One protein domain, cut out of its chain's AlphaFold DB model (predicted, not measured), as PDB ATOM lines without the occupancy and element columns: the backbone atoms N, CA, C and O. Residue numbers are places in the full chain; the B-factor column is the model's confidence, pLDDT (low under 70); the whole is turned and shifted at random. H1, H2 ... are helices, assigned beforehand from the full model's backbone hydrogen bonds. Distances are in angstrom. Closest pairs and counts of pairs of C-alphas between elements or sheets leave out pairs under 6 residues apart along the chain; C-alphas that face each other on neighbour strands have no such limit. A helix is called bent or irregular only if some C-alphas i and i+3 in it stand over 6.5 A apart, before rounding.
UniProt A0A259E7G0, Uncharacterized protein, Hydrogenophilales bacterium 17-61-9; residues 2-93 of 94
ATOM      1  N   LEU A   2     135.022 125.061 102.262       80.38
ATOM      2  CA  LEU A   2     135.616 125.683 103.460       80.38
ATOM      3  C   LEU A   2     136.838 124.920 104.015       80.38
ATOM      4  O   LEU A   2     137.954 125.428 103.962       80.38
ATOM      5  N   ILE A   3     136.653 123.659 104.429       78.56
ATOM      6  CA  ILE A   3     137.710 122.878 105.101       78.56
ATOM      7  C   ILE A   3     138.957 122.666 104.227       78.56
ATOM      8  O   ILE A   3     140.093 122.745 104.681       78.56
ATOM      9  N   GLN A   4     138.757 122.353 102.948       79.06
ATOM     10  CA  GLN A   4     139.853 121.917 102.081       79.06
ATOM     11  C   GLN A   4     140.579 123.055 101.363       79.06
ATOM     12  O   GLN A   4     141.740 122.856 100.997       79.06
ATOM     13  N   ARG A   5     139.903 124.190 101.129       87.50
ATOM     14  CA  ARG A   5     140.445 125.331 100.378       87.50
ATOM     15  C   ARG A   5     140.722 126.523 101.284       87.50
ATOM     16  O   ARG A   5     141.874 126.914 101.386       87.50
ATOM     17  N   VAL A   6     139.708 127.038 101.982       90.62
ATOM     18  CA  VAL A   6     139.851 128.248 102.815       90.62
ATOM     19  C   VAL A   6     140.845 128.019 103.950       90.62
ATOM     20  O   VAL A   6     141.804 128.767 104.072       90.62
ATOM     21  N   MET A   7     140.684 126.939 104.725       91.75
ATOM     22  CA  MET A   7     141.612 126.651 105.833       91.75
ATOM     23  C   MET A   7     143.052 126.476 105.350       91.75
ATOM     24  O   MET A   7     143.984 126.922 106.004       91.75
ATOM     25  N   ARG A   8     143.222 125.815 104.199       90.00
ATOM     26  CA  ARG A   8     144.539 125.562 103.613       90.00
ATOM     27  C   ARG A   8     145.201 126.863 103.169       90.00
ATOM     28  O   ARG A   8     146.364 127.062 103.472       90.00
ATOM     29  N   LEU A   9     144.452 127.739 102.505       90.44
ATOM     30  CA  LEU A   9     144.963 129.035 102.077       90.44
ATOM     31  C   LEU A   9     145.371 129.900 103.276       90.44
ATOM     32  O   LEU A   9     146.424 130.521 103.246       90.44
ATOM     33  N   VAL A  10     144.574 129.906 104.349       91.44
ATOM     34  CA  VAL A  10     144.945 130.616 105.583       91.44
ATOM     35  C   VAL A  10     146.220 130.036 106.194       91.44
ATOM     36  O   VAL A  10     147.104 130.801 106.558       91.44
ATOM     37  N   ASP A  11     146.353 128.708 106.259       92.00
ATOM     38  CA  ASP A  11     147.594 128.079 106.731       92.00
ATOM     39  C   ASP A  11     148.810 128.503 105.886       92.00
ATOM     40  O   ASP A  11     149.867 128.776 106.447       92.00
ATOM     41  N   GLU A  12     148.663 128.576 104.559       90.25
ATOM     42  CA  GLU A  12     149.726 128.999 103.637       90.25
ATOM     43  C   GLU A  12     150.131 130.465 103.861       90.25
ATOM     44  O   GLU A  12     151.323 130.761 103.933       90.25
ATOM     45  N   ILE A  13     149.161 131.372 104.038       89.88
ATOM     46  CA  ILE A  13     149.423 132.792 104.337       89.88
ATOM     47  C   ILE A  13     150.142 132.947 105.686       89.88
ATOM     48  O   ILE A  13     151.028 133.785 105.827       89.88
ATOM     49  N   GLU A  14     149.794 132.124 106.673       90.31
ATOM     50  CA  GLU A  14     150.422 132.121 107.999       90.31
ATOM     51  C   GLU A  14     151.747 131.347 108.053       90.31
ATOM     52  O   GLU A  14     152.275 131.124 109.142       90.31
ATOM     53  N   LEU A  15     152.273 130.894 106.904       90.94
ATOM     54  CA  LEU A  15     153.482 130.065 106.807       90.94
ATOM     55  C   LEU A  15     153.422 128.822 107.711       90.94
ATOM     56  O   LEU A  15     154.432 128.321 108.210       90.94
ATOM     57  N   THR A  16     152.212 128.318 107.941       90.44
ATOM     58  CA  THR A  16     151.981 127.167 108.799       90.44
ATOM     59  C   THR A  16     152.326 125.886 108.032       90.44
ATOM     60  O   THR A  16     151.863 125.705 106.903       90.44
ATOM     61  N   PRO A  17     153.070 124.937 108.635       86.81
ATOM     62  CA  PRO A  17     153.411 123.683 107.978       86.81
ATOM     63  C   PRO A  17     152.189 122.917 107.458       86.81
ATOM     64  O   PRO A  17     151.119 122.871 108.095       86.81
ATOM     65  N   SER A  18     152.376 122.261 106.309       84.56
ATOM     66  CA  SER A  18     151.380 121.364 105.728       84.56
ATOM     67  C   SER A  18     150.993 120.284 106.733       84.56
ATOM     68  O   SER A  18     151.855 119.705 107.389       84.56
ATOM     69  N   GLY A  19     149.701 119.990 106.823       88.12
ATOM     70  CA  GLY A  19     149.176 118.977 107.728       88.12
ATOM     71  C   GLY A  19     148.005 118.222 107.118       88.12
ATOM     72  O   GLY A  19     147.523 118.524 106.017       88.12
ATOM     73  N   SER A  20     147.531 117.233 107.863       92.44
ATOM     74  CA  SER A  20     146.328 116.478 107.541       92.44
ATOM     75  C   SER A  20     145.075 117.368 107.576       92.44
ATOM     76  O   SER A  20     145.084 118.539 107.961       92.44
ATOM     77  N   VAL A  21     143.931 116.819 107.151       90.81
ATOM     78  CA  VAL A  21     142.639 117.509 107.325       90.81
ATOM     79  C   VAL A  21     142.312 117.718 108.808       90.81
ATOM     80  O   VAL A  21     141.755 118.759 109.140       90.81
ATOM     81  N   LEU A  22     142.675 116.775 109.681       93.19
ATOM     82  CA  LEU A  22     142.441 116.901 111.120       93.19
ATOM     83  C   LEU A  22     143.286 118.019 111.726       93.19
ATOM     84  O   LEU A  22     142.752 118.826 112.478       93.19
ATOM     85  N   ASP A  23     144.550 118.149 111.318       94.06
ATOM     86  CA  ASP A  23     145.410 119.244 111.784       94.06
ATOM     87  C   ASP A  23     144.796 120.605 111.454       94.06
ATOM     88  O   ASP A  23     144.748 121.494 112.300       94.06
ATOM     89  N   ARG A  24     144.235 120.751 110.247       93.44
ATOM     90  CA  ARG A  24     143.503 121.966 109.863       93.44
ATOM     91  C   ARG A  24     142.308 122.225 110.767       93.44
ATOM     92  O   ARG A  24     142.128 123.353 111.210       93.44
ATOM     93  N   ILE A  25     141.518 121.197 111.063       95.00
ATOM     94  CA  ILE A  25     140.351 121.304 111.946       95.00
ATOM     95  C   ILE A  25     140.763 121.765 113.353       95.00
ATOM     96  O   ILE A  25     140.178 122.716 113.867       95.00
ATOM     97  N   PHE A  26     141.814 121.182 113.933       95.06
ATOM     98  CA  PHE A  26     142.339 121.625 115.229       95.06
ATOM     99  C   PHE A  26     142.899 123.051 115.179       95.06
ATOM    100  O   PHE A  26     142.769 123.812 116.135       95.06
ATOM    101  N   ARG A  27     143.498 123.461 114.055       94.62
ATOM    102  CA  ARG A  27     143.917 124.855 113.868       94.62
ATOM    103  C   ARG A  27     142.729 125.817 113.789       94.62
ATOM    104  O   ARG A  27     142.828 126.902 114.346       94.62
ATOM    105  N   ALA A  28     141.606 125.442 113.170       94.06
ATOM    106  CA  ALA A  28     140.389 126.268 113.195       94.06
ATOM    107  C   ALA A  28     139.880 126.513 114.611       94.06
ATOM    108  O   ALA A  28     139.521 127.639 114.938       94.06
ATOM    109  N   GLU A  29     139.865 125.474 115.442       95.94
ATOM    110  CA  GLU A  29     139.485 125.596 116.849       95.94
ATOM    111  C   GLU A  29     140.416 126.575 117.579       95.94
ATOM    112  O   GLU A  29     139.952 127.528 118.198       95.94
ATOM    113  N   LYS A  30     141.738 126.441 117.396       94.50
ATOM    114  CA  LYS A  30     142.722 127.389 117.953       94.50
ATOM    115  C   LYS A  30     142.562 128.824 117.438       94.50
ATOM    116  O   LYS A  30     142.849 129.761 118.175       94.50
ATOM    117  N   ARG A  31     142.113 129.007 116.191       93.25
ATOM    118  CA  ARG A  31     141.815 130.321 115.590       93.25
ATOM    119  C   ARG A  31     140.453 130.883 116.011       93.25
ATOM    120  O   ARG A  31     140.109 131.989 115.606       93.25
ATOM    121  N   GLY A  32     139.670 130.133 116.788       93.75
ATOM    122  CA  GLY A  32     138.335 130.535 117.223       93.75
ATOM    123  C   GLY A  32     137.274 130.460 116.124       93.75
ATOM    124  O   GLY A  32     136.233 131.096 116.244       93.75
ATOM    125  N   TRP A  33     137.516 129.700 115.051       94.00
ATOM    126  CA  TRP A  33     136.529 129.489 113.984       94.00
ATOM    127  C   TRP A  33     135.442 128.500 114.380       94.00
ATOM    128  O   TRP A  33     134.457 128.359 113.675       94.00
ATOM    129  N   VAL A  34     135.671 127.734 115.440       94.50
ATOM    130  CA  VAL A  34     134.711 126.798 116.008       94.50
ATOM    131  C   VAL A  34     135.078 126.586 117.471       94.50
ATOM    132  O   VAL A  34     136.258 126.554 117.808       94.50
ATOM    133  N   ASN A  35     134.084 126.423 118.342       91.69
ATOM    134  CA  ASN A  35     134.339 126.200 119.769       91.69
ATOM    135  C   ASN A  35     134.902 124.809 120.058       91.69
ATOM    136  O   ASN A  35     135.609 124.626 121.044       91.69
ATOM    137  N   ARG A  36     134.526 123.825 119.234       95.31
ATOM    138  CA  ARG A  36     134.999 122.453 119.348       95.31
ATOM    139  C   ARG A  36     135.302 121.856 117.978       95.31
ATOM    140  O   ARG A  36     134.449 121.868 117.086       95.31
ATOM    141  N   ALA A  37     136.495 121.295 117.818       94.19
ATOM    142  CA  ALA A  37     136.950 120.674 116.572       94.19
ATOM    143  C   ALA A  37     136.019 119.556 116.054       94.19
ATOM    144  O   ALA A  37     135.876 119.372 114.842       94.19
ATOM    145  N   ASP A  38     135.347 118.828 116.950       95.88
ATOM    146  CA  ASP A  38     134.451 117.721 116.596       95.88
ATOM    147  C   ASP A  38     133.262 118.158 115.731       95.88
ATOM    148  O   ASP A  38     132.795 117.380 114.901       95.88
ATOM    149  N   VAL A  39     132.810 119.410 115.845       95.88
ATOM    150  CA  VAL A  39     131.727 119.945 115.006       95.88
ATOM    151  C   VAL A  39     132.132 119.934 113.528       95.88
ATOM    152  O   VAL A  39     131.380 119.463 112.675       95.88
ATOM    153  N   LEU A  40     133.356 120.369 113.213       95.38
ATOM    154  CA  LEU A  40     133.893 120.336 111.849       95.38
ATOM    155  C   LEU A  40     134.115 118.905 111.341       95.38
ATOM    156  O   LEU A  40     133.928 118.642 110.149       95.38
ATOM    157  N   VAL A  41     134.497 117.980 112.229       95.19
ATOM    158  CA  VAL A  41     134.606 116.551 111.895       95.19
ATOM    159  C   VAL A  41     133.235 115.999 111.502       95.19
ATOM    160  O   VAL A  41     133.106 115.450 110.409       95.19
ATOM    161  N   ARG A  42     132.199 116.243 112.313       95.50
ATOM    162  CA  ARG A  42     130.819 115.804 112.046       95.50
ATOM    163  C   ARG A  42     130.258 116.392 110.754       95.50
ATOM    164  O   ARG A  42     129.674 115.664 109.959       95.50
ATOM    165  N   ILE A  43     130.484 117.682 110.489       94.88
ATOM    166  CA  ILE A  43     130.085 118.321 109.221       94.88
ATOM    167  C   ILE A  43     130.770 117.635 108.031       94.88
ATOM    168  O   ILE A  43     130.143 117.370 107.001       94.88
ATOM    169  N   ARG A  44     132.067 117.326 108.151       92.94
ATOM    170  CA  ARG A  44     132.814 116.626 107.101       92.94
ATOM    171  C   ARG A  44     132.274 115.213 106.871       92.94
ATOM    172  O   ARG A  44     132.175 114.805 105.714       92.94
ATOM    173  N   GLU A  45     131.975 114.479 107.934       92.31
ATOM    174  CA  GLU A  45     131.411 113.128 107.872       92.31
ATOM    175  C   GLU A  45     130.022 113.130 107.246       92.31
ATOM    176  O   GLU A  45     129.794 112.370 106.310       92.31
ATOM    177  N   LEU A  46     129.145 114.047 107.662       92.62
ATOM    178  CA  LEU A  46     127.824 114.229 107.066       92.62
ATOM    179  C   LEU A  46     127.923 114.535 105.567       92.62
ATOM    180  O   LEU A  46     127.231 113.923 104.761       92.62
ATOM    181  N   ARG A  47     128.843 115.419 105.161       91.12
ATOM    182  CA  ARG A  47     129.100 115.691 103.739       91.12
ATOM    183  C   ARG A  47     129.540 114.434 102.992       91.12
ATOM    184  O   ARG A  47     129.096 114.217 101.870       91.12
ATOM    185  N   ASN A  48     130.431 113.631 103.578       88.81
ATOM    186  CA  ASN A  48     130.865 112.377 102.961       88.81
ATOM    187  C   ASN A  48     129.690 111.400 102.834       88.81
ATOM    188  O   ASN A  48     129.515 110.824 101.769       88.81
ATOM    189  N   LEU A  49     128.869 111.267 103.878       89.38
ATOM    190  CA  LEU A  49     127.681 110.418 103.881       89.38
ATOM    191  C   LEU A  49     126.695 110.818 102.776       89.38
ATOM    192  O   LEU A  49     126.263 109.955 102.024       89.38
ATOM    193  N   ILE A  50     126.408 112.116 102.629       89.00
ATOM    194  CA  ILE A  50     125.543 112.652 101.562       89.00
ATOM    195  C   ILE A  50     126.109 112.351 100.166       89.00
ATOM    196  O   ILE A  50     125.354 112.113  99.232       89.00
ATOM    197  N   ALA A  51     127.435 112.380 100.009       86.25
ATOM    198  CA  ALA A  51     128.092 112.120  98.728       86.25
ATOM    199  C   ALA A  51     128.140 110.629  98.346       86.25
ATOM    200  O   ALA A  51     128.466 110.317  97.202       86.25
ATOM    201  N   HIS A  52     127.862 109.718  99.281       81.44
ATOM    202  CA  HIS A  52     127.824 108.281  99.029       81.44
ATOM    203  C   HIS A  52     126.391 107.804  98.738       81.44
ATOM    204  O   HIS A  52     125.424 108.310  99.300       81.44
ATOM    205  N   GLU A  53     126.251 106.771  97.903       65.38
ATOM    206  CA  GLU A  53     124.948 106.224  97.471       65.38
ATOM    207  C   GLU A  53     124.131 105.563  98.604       65.38
ATOM    208  O   GLU A  53     122.937 105.332  98.447       65.38
ATOM    209  N   TYR A  54     124.725 105.339  99.785       61.31
ATOM    210  CA  TYR A  54     124.045 104.827 100.991       61.31
ATOM    211  C   TYR A  54     123.074 105.823 101.647       61.31
ATOM    212  O   TYR A  54     122.493 105.535 102.692       61.31
ATOM    213  N   ALA A  55     122.927 107.019 101.081       61.94
ATOM    214  CA  ALA A  55     122.098 108.066 101.651       61.94
ATOM    215  C   ALA A  55     120.597 107.712 101.609       61.94
ATOM    216  O   ALA A  55     119.861 108.121 102.505       61.94
ATOM    217  N   ALA A  56     120.142 106.936 100.613       69.25
ATOM    218  CA  ALA A  56     118.719 106.657 100.385       69.25
ATOM    219  C   ALA A  56     118.009 106.044 101.609       69.25
ATOM    220  O   ALA A  56     116.918 106.488 101.964       69.25
ATOM    221  N   ASP A  57     118.671 105.124 102.317       78.75
ATOM    222  CA  ASP A  57     118.105 104.436 103.488       78.75
ATOM    223  C   ASP A  57     118.171 105.271 104.781       78.75
ATOM    224  O   ASP A  57     117.589 104.902 105.796       78.75
ATOM    225  N   LYS A  58     118.881 106.408 104.758       82.38
ATOM    226  CA  LYS A  58     119.136 107.274 105.925       82.38
ATOM    227  C   LYS A  58     118.696 108.719 105.711       82.38
ATOM    228  O   LYS A  58     119.144 109.620 106.418       82.38
ATOM    229  N   MET A  59     117.816 108.962 104.740       85.69
ATOM    230  CA  MET A  59     117.392 110.311 104.352       85.69
ATOM    231  C   MET A  59     116.859 111.141 105.528       85.69
ATOM    232  O   MET A  59     117.197 112.318 105.637       85.69
ATOM    233  N   ALA A  60     116.081 110.537 106.432       89.12
ATOM    234  CA  ALA A  60     115.549 111.229 107.608       89.12
ATOM    235  C   ALA A  60     116.660 111.671 108.580       89.12
ATOM    236  O   ALA A  60     116.705 112.835 108.974       89.12
ATOM    237  N   GLU A  61     117.597 110.774 108.902       90.44
ATOM    238  CA  GLU A  61     118.746 111.067 109.773       90.44
ATOM    239  C   GLU A  61     119.661 112.134 109.159       90.44
ATOM    240  O   GLU A  61     120.147 113.032 109.846       90.44
ATOM    241  N   ILE A  62     119.879 112.059 107.842       91.50
ATOM    242  CA  ILE A  62     120.665 113.046 107.100       91.50
ATOM    243  C   ILE A  62     119.987 114.412 107.166       91.50
ATOM    244  O   ILE A  62     120.665 115.405 107.423       91.50
ATOM    245  N   TYR A  63     118.670 114.476 106.959       92.31
ATOM    246  CA  TYR A  63     117.924 115.729 107.018       92.31
ATOM    247  C   TYR A  63     118.024 116.381 108.400       92.31
ATOM    248  O   TYR A  63     118.351 117.564 108.501       92.31
ATOM    249  N   GLU A  64     117.813 115.607 109.465       94.69
ATOM    250  CA  GLU A  64     117.948 116.091 110.840       94.69
ATOM    251  C   GLU A  64     119.375 116.576 111.128       94.69
ATOM    252  O   GLU A  64     119.574 117.679 111.642       94.69
ATOM    253  N   ALA A  65     120.389 115.803 110.731       94.88
ATOM    254  CA  ALA A  65     121.784 116.175 110.929       94.88
ATOM    255  C   ALA A  65     122.165 117.453 110.163       94.88
ATOM    256  O   ALA A  65     122.884 118.294 110.706       94.88
ATOM    257  N   VAL A  66     121.671 117.626 108.930       95.25
ATOM    258  CA  VAL A  66     121.850 118.863 108.155       95.25
ATOM    259  C   VAL A  66     121.185 120.024 108.882       95.25
ATOM    260  O   VAL A  66     121.839 121.034 109.119       95.25
ATOM    261  N   PHE A  67     119.923 119.883 109.286       96.25
ATOM    262  CA  PHE A  67     119.196 120.938 109.989       96.25
ATOM    263  C   PHE A  67     119.922 121.388 111.266       96.25
ATOM    264  O   PHE A  67     120.065 122.586 111.508       96.25
ATOM    265  N   MET A  68     120.449 120.440 112.042       96.88
ATOM    266  CA  MET A  68     121.161 120.724 113.289       96.88
ATOM    267  C   MET A  68     122.551 121.336 113.080       96.88
ATOM    268  O   MET A  68     122.976 122.171 113.878       96.88
ATOM    269  N   LEU A  69     123.285 120.926 112.040       96.25
ATOM    270  CA  LEU A  69     124.664 121.374 111.809       96.25
ATOM    271  C   LEU A  69     124.772 122.608 110.906       96.25
ATOM    272  O   LEU A  69     125.791 123.297 110.964       96.25
ATOM    273  N   SER A  70     123.757 122.919 110.098       95.44
ATOM    274  CA  SER A  70     123.765 124.089 109.209       95.44
ATOM    275  C   SER A  70     124.009 125.414 109.949       95.44
ATOM    276  O   SER A  70     124.909 126.143 109.531       95.44
ATOM    277  N   PRO A  71     123.335 125.724 111.079       96.19
ATOM    278  CA  PRO A  71     123.595 126.967 111.811       96.19
ATOM    279  C   PRO A  71     125.030 127.067 112.337       96.19
ATOM    280  O   PRO A  71     125.599 128.155 112.400       96.19
ATOM    281  N   GLU A  72     125.629 125.938 112.720       95.62
ATOM    282  CA  GLU A  72     127.028 125.900 113.143       95.62
ATOM    283  C   GLU A  72     127.962 126.134 111.954       95.62
ATOM    284  O   GLU A  72     128.896 126.925 112.060       95.62
ATOM    285  N   LEU A  73     127.686 125.525 110.798       94.81
ATOM    286  CA  LEU A  73     128.461 125.756 109.581       94.81
ATOM    287  C   LEU A  73     128.437 127.229 109.148       94.81
ATOM    288  O   LEU A  73     129.487 127.764 108.789       94.81
ATOM    289  N   ASP A  74     127.281 127.888 109.228       95.31
ATOM    290  CA  ASP A  74     127.145 129.309 108.894       95.31
ATOM    291  C   ASP A  74     127.974 130.196 109.832       95.31
ATOM    292  O   ASP A  74     128.696 131.089 109.377       95.31
ATOM    293  N   LYS A  75     127.942 129.918 111.142       96.19
ATOM    294  CA  LYS A  75     128.779 130.623 112.125       96.19
ATOM    295  C   LYS A  75     130.266 130.437 111.830       96.19
ATOM    296  O   LYS A  75     130.998 131.422 111.792       96.19
ATOM    297  N   ILE A  76     130.698 129.203 111.572       95.75
ATOM    298  CA  ILE A  76     132.099 128.887 111.265       95.75
ATOM    299  C   ILE A  76     132.540 129.611 109.988       95.75
ATOM    300  O   ILE A  76     133.635 130.173 109.931       95.75
ATOM    301  N   ALA A  77     131.697 129.618 108.951       94.38
ATOM    302  CA  ALA A  77     131.989 130.311 107.701       94.38
ATOM    303  C   ALA A  77     132.162 131.820 107.922       94.38
ATOM    304  O   ALA A  77     133.108 132.407 107.393       94.38
ATOM    305  N   LYS A  78     131.303 132.426 108.750       95.12
ATOM    306  CA  LYS A  78     131.428 133.831 109.144       95.12
ATOM    307  C   LYS A  78     132.724 134.095 109.911       95.12
ATOM    308  O   LYS A  78     133.476 134.981 109.528       95.12
ATOM    309  N   GLN A  79     133.040 133.285 110.920       95.25
ATOM    310  CA  GLN A  79     134.274 133.444 111.697       95.25
ATOM    311  C   GLN A  79     135.531 133.297 110.830       95.25
ATOM    312  O   GLN A  79     136.488 134.051 110.995       95.25
ATOM    313  N   ALA A  80     135.530 132.368 109.873       93.81
ATOM    314  CA  ALA A  80     136.627 132.221 108.922       93.81
ATOM    315  C   ALA A  80     136.769 133.446 107.999       93.81
ATOM    316  O   ALA A  80     137.893 133.856 107.695       93.81
ATOM    317  N   ALA A  81     135.655 134.041 107.558       92.69
ATOM    318  CA  ALA A  81     135.664 135.267 106.762       92.69
ATOM    319  C   ALA A  81     136.198 136.464 107.568       92.69
ATOM    320  O   ALA A  81     137.136 137.121 107.116       92.69
ATOM    321  N   ASP A  82     135.684 136.675 108.784       94.00
ATOM    322  CA  ASP A  82     136.120 137.742 109.694       94.00
ATOM    323  C   ASP A  82     137.623 137.608 110.015       94.00
ATOM    324  O   ASP A  82     138.388 138.578 109.975       94.00
ATOM    325  N   TYR A  83     138.087 136.376 110.260       93.56
ATOM    326  CA  TYR A  83     139.506 136.089 110.464       93.56
ATOM    327  C   TYR A  83     140.345 136.447 109.233       93.56
ATOM    328  O   TYR A  83     141.383 137.098 109.364       93.56
ATOM    329  N   SER A  84     139.890 136.063 108.039       91.00
ATOM    330  CA  SER A  84     140.589 136.348 106.779       91.00
ATOM    331  C   SER A  84     140.705 137.853 106.523       91.00
ATOM    332  O   SER A  84     141.758 138.323 106.099       91.00
ATOM    333  N   GLU A  85     139.665 138.629 106.841       91.19
ATOM    334  CA  GLU A  85     139.711 140.092 106.754       91.19
ATOM    335  C   GLU A  85     140.772 140.677 107.700       91.19
ATOM    336  O   GLU A  85     141.572 141.533 107.309       91.19
ATOM    337  N   SER A  86     140.825 140.183 108.939       90.12
ATOM    338  CA  SER A  86     141.831 140.609 109.917       90.12
ATOM    339  C   SER A  86     143.259 140.266 109.478       90.12
ATOM    340  O   SER A  86     144.183 141.045 109.716       90.12
ATOM    341  N   LEU A  87     143.437 139.133 108.795       88.31
ATOM    342  CA  LEU A  87     144.727 138.676 108.293       88.31
ATOM    343  C   LEU A  87     145.226 139.575 107.156       88.31
ATOM    344  O   LEU A  87     146.374 140.006 107.186       88.31
ATOM    345  N   ILE A  88     144.352 139.933 106.210       84.38
ATOM    346  CA  ILE A  88     144.682 140.866 105.121       84.38
ATOM    347  C   ILE A  88     145.140 142.210 105.687       84.38
ATOM    348  O   ILE A  88     146.174 142.727 105.269       84.38
ATOM    349  N   LYS A  89     144.428 142.743 106.689       86.12
ATOM    350  CA  LYS A  89     144.818 143.995 107.352       86.12
ATOM    351  C   LYS A  89     146.206 143.906 107.985       86.12
ATOM    352  O   LYS A  89     146.946 144.873 107.923       86.12
ATOM    353  N   ARG A  90     146.587 142.760 108.560       82.62
ATOM    354  CA  ARG A  90     147.920 142.560 109.160       82.62
ATOM    355  C   ARG A  90     149.033 142.461 108.121       82.62
ATOM    356  O   ARG A  90     150.123 142.949 108.372       82.62
ATOM    357  N   VAL A  91     148.761 141.838 106.976       75.44
ATOM    358  CA  VAL A  91     149.743 141.661 105.890       75.44
ATOM    359  C   VAL A  91     149.933 142.946 105.067       75.44
ATOM    360  O   VAL A  91     150.977 143.126 104.451       75.44
ATOM    361  N   GLN A  92     148.948 143.851 105.055       68.00
ATOM    362  CA  GLN A  92     148.988 145.111 104.296       68.00
ATOM    363  C   GLN A  92     149.566 146.314 105.061       68.00
ATOM    364  O   GLN A  92     149.678 147.391 104.476       68.00
ATOM    365  N   VAL A  93     149.920 146.172 106.342       54.03
ATOM    366  CA  VAL A  93     150.611 147.241 107.081       54.03
ATOM    367  C   VAL A  93     152.116 147.142 106.774       54.03
ATOM    368  O   VAL A  93     152.674 146.067 106.993       54.03
TER     369      VAL A  93
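This is residues 2 to 93 of the 94 residues of an uncharacterized protein of Hydrogenophilales bacterium 17-61-9 (UniProt A0A259E7G0). What shape do these atoms make? One long helix, H4, makes the length of a rod, with the shorter H1, H2 and H3 along one side: H3 packs on part of H4, and H2 joins H1 to H3. Residues 51 to 57 stick out at one end. What is it built of? The printed part has 92 residues with four named helices, H1 to H4 in order, and no named strand: all helix. It is only just loose, close to compact, with a radius of gyration of the C-alphas of 14.9 A and spans of 53 by 24 by 18 A.

What does H1, residues 2 to 13, touch? It touches H2, residues 21 to 30, closest at the C-alphas of Met 7 and Arg 24, 6.5 A apart, and is only just about perpendicular to it, at 71 degrees. H1 only just touches residues 77 to 84 of H4, residues 53 to 91, with 3 pairs of C-alphas within 8 A, the closest Leu 2 and Ala 77 at 7.2 A. Where does H3, residues 37 to 51, sit? H2 and H3 form a helical hairpin, opposite ways at a steep tilt of 39 degrees; the closest C-alphas, of Glu 29 and Ala 37, are 5.5 A apart. H3 touches residues 55 to 73 of H4, closest at the C-alphas of Leu 49 and Ala 55, 6.5 A. Are the backbones whole? Every O i to N i+4 pair is within hydrogen-bond range in H2 and H3, against 6 of 8 in H1 and 29 of 35 in H4.

Where does H1 begin? C-alpha 2 is at (135.616, 125.683, 103.460). How long are H3 and H4? They measure 21.7 A and 44.1 A from first to last C-alpha. H4 ends at C-alpha 91, (149.743, 141.661, 105.890), and is irregular, with C-alphas 57 and 60 8.3 A apart and a kink of 88 degrees near residue 60.

How far does it reach? The two C-alphas farthest apart, of Asp 57 and Val 93, are 53.9 A apart. Is it unbroken and confident? The printed part has no cut and no long link; pLDDT is under 70 at residues 53 to 56 and 92 to 93.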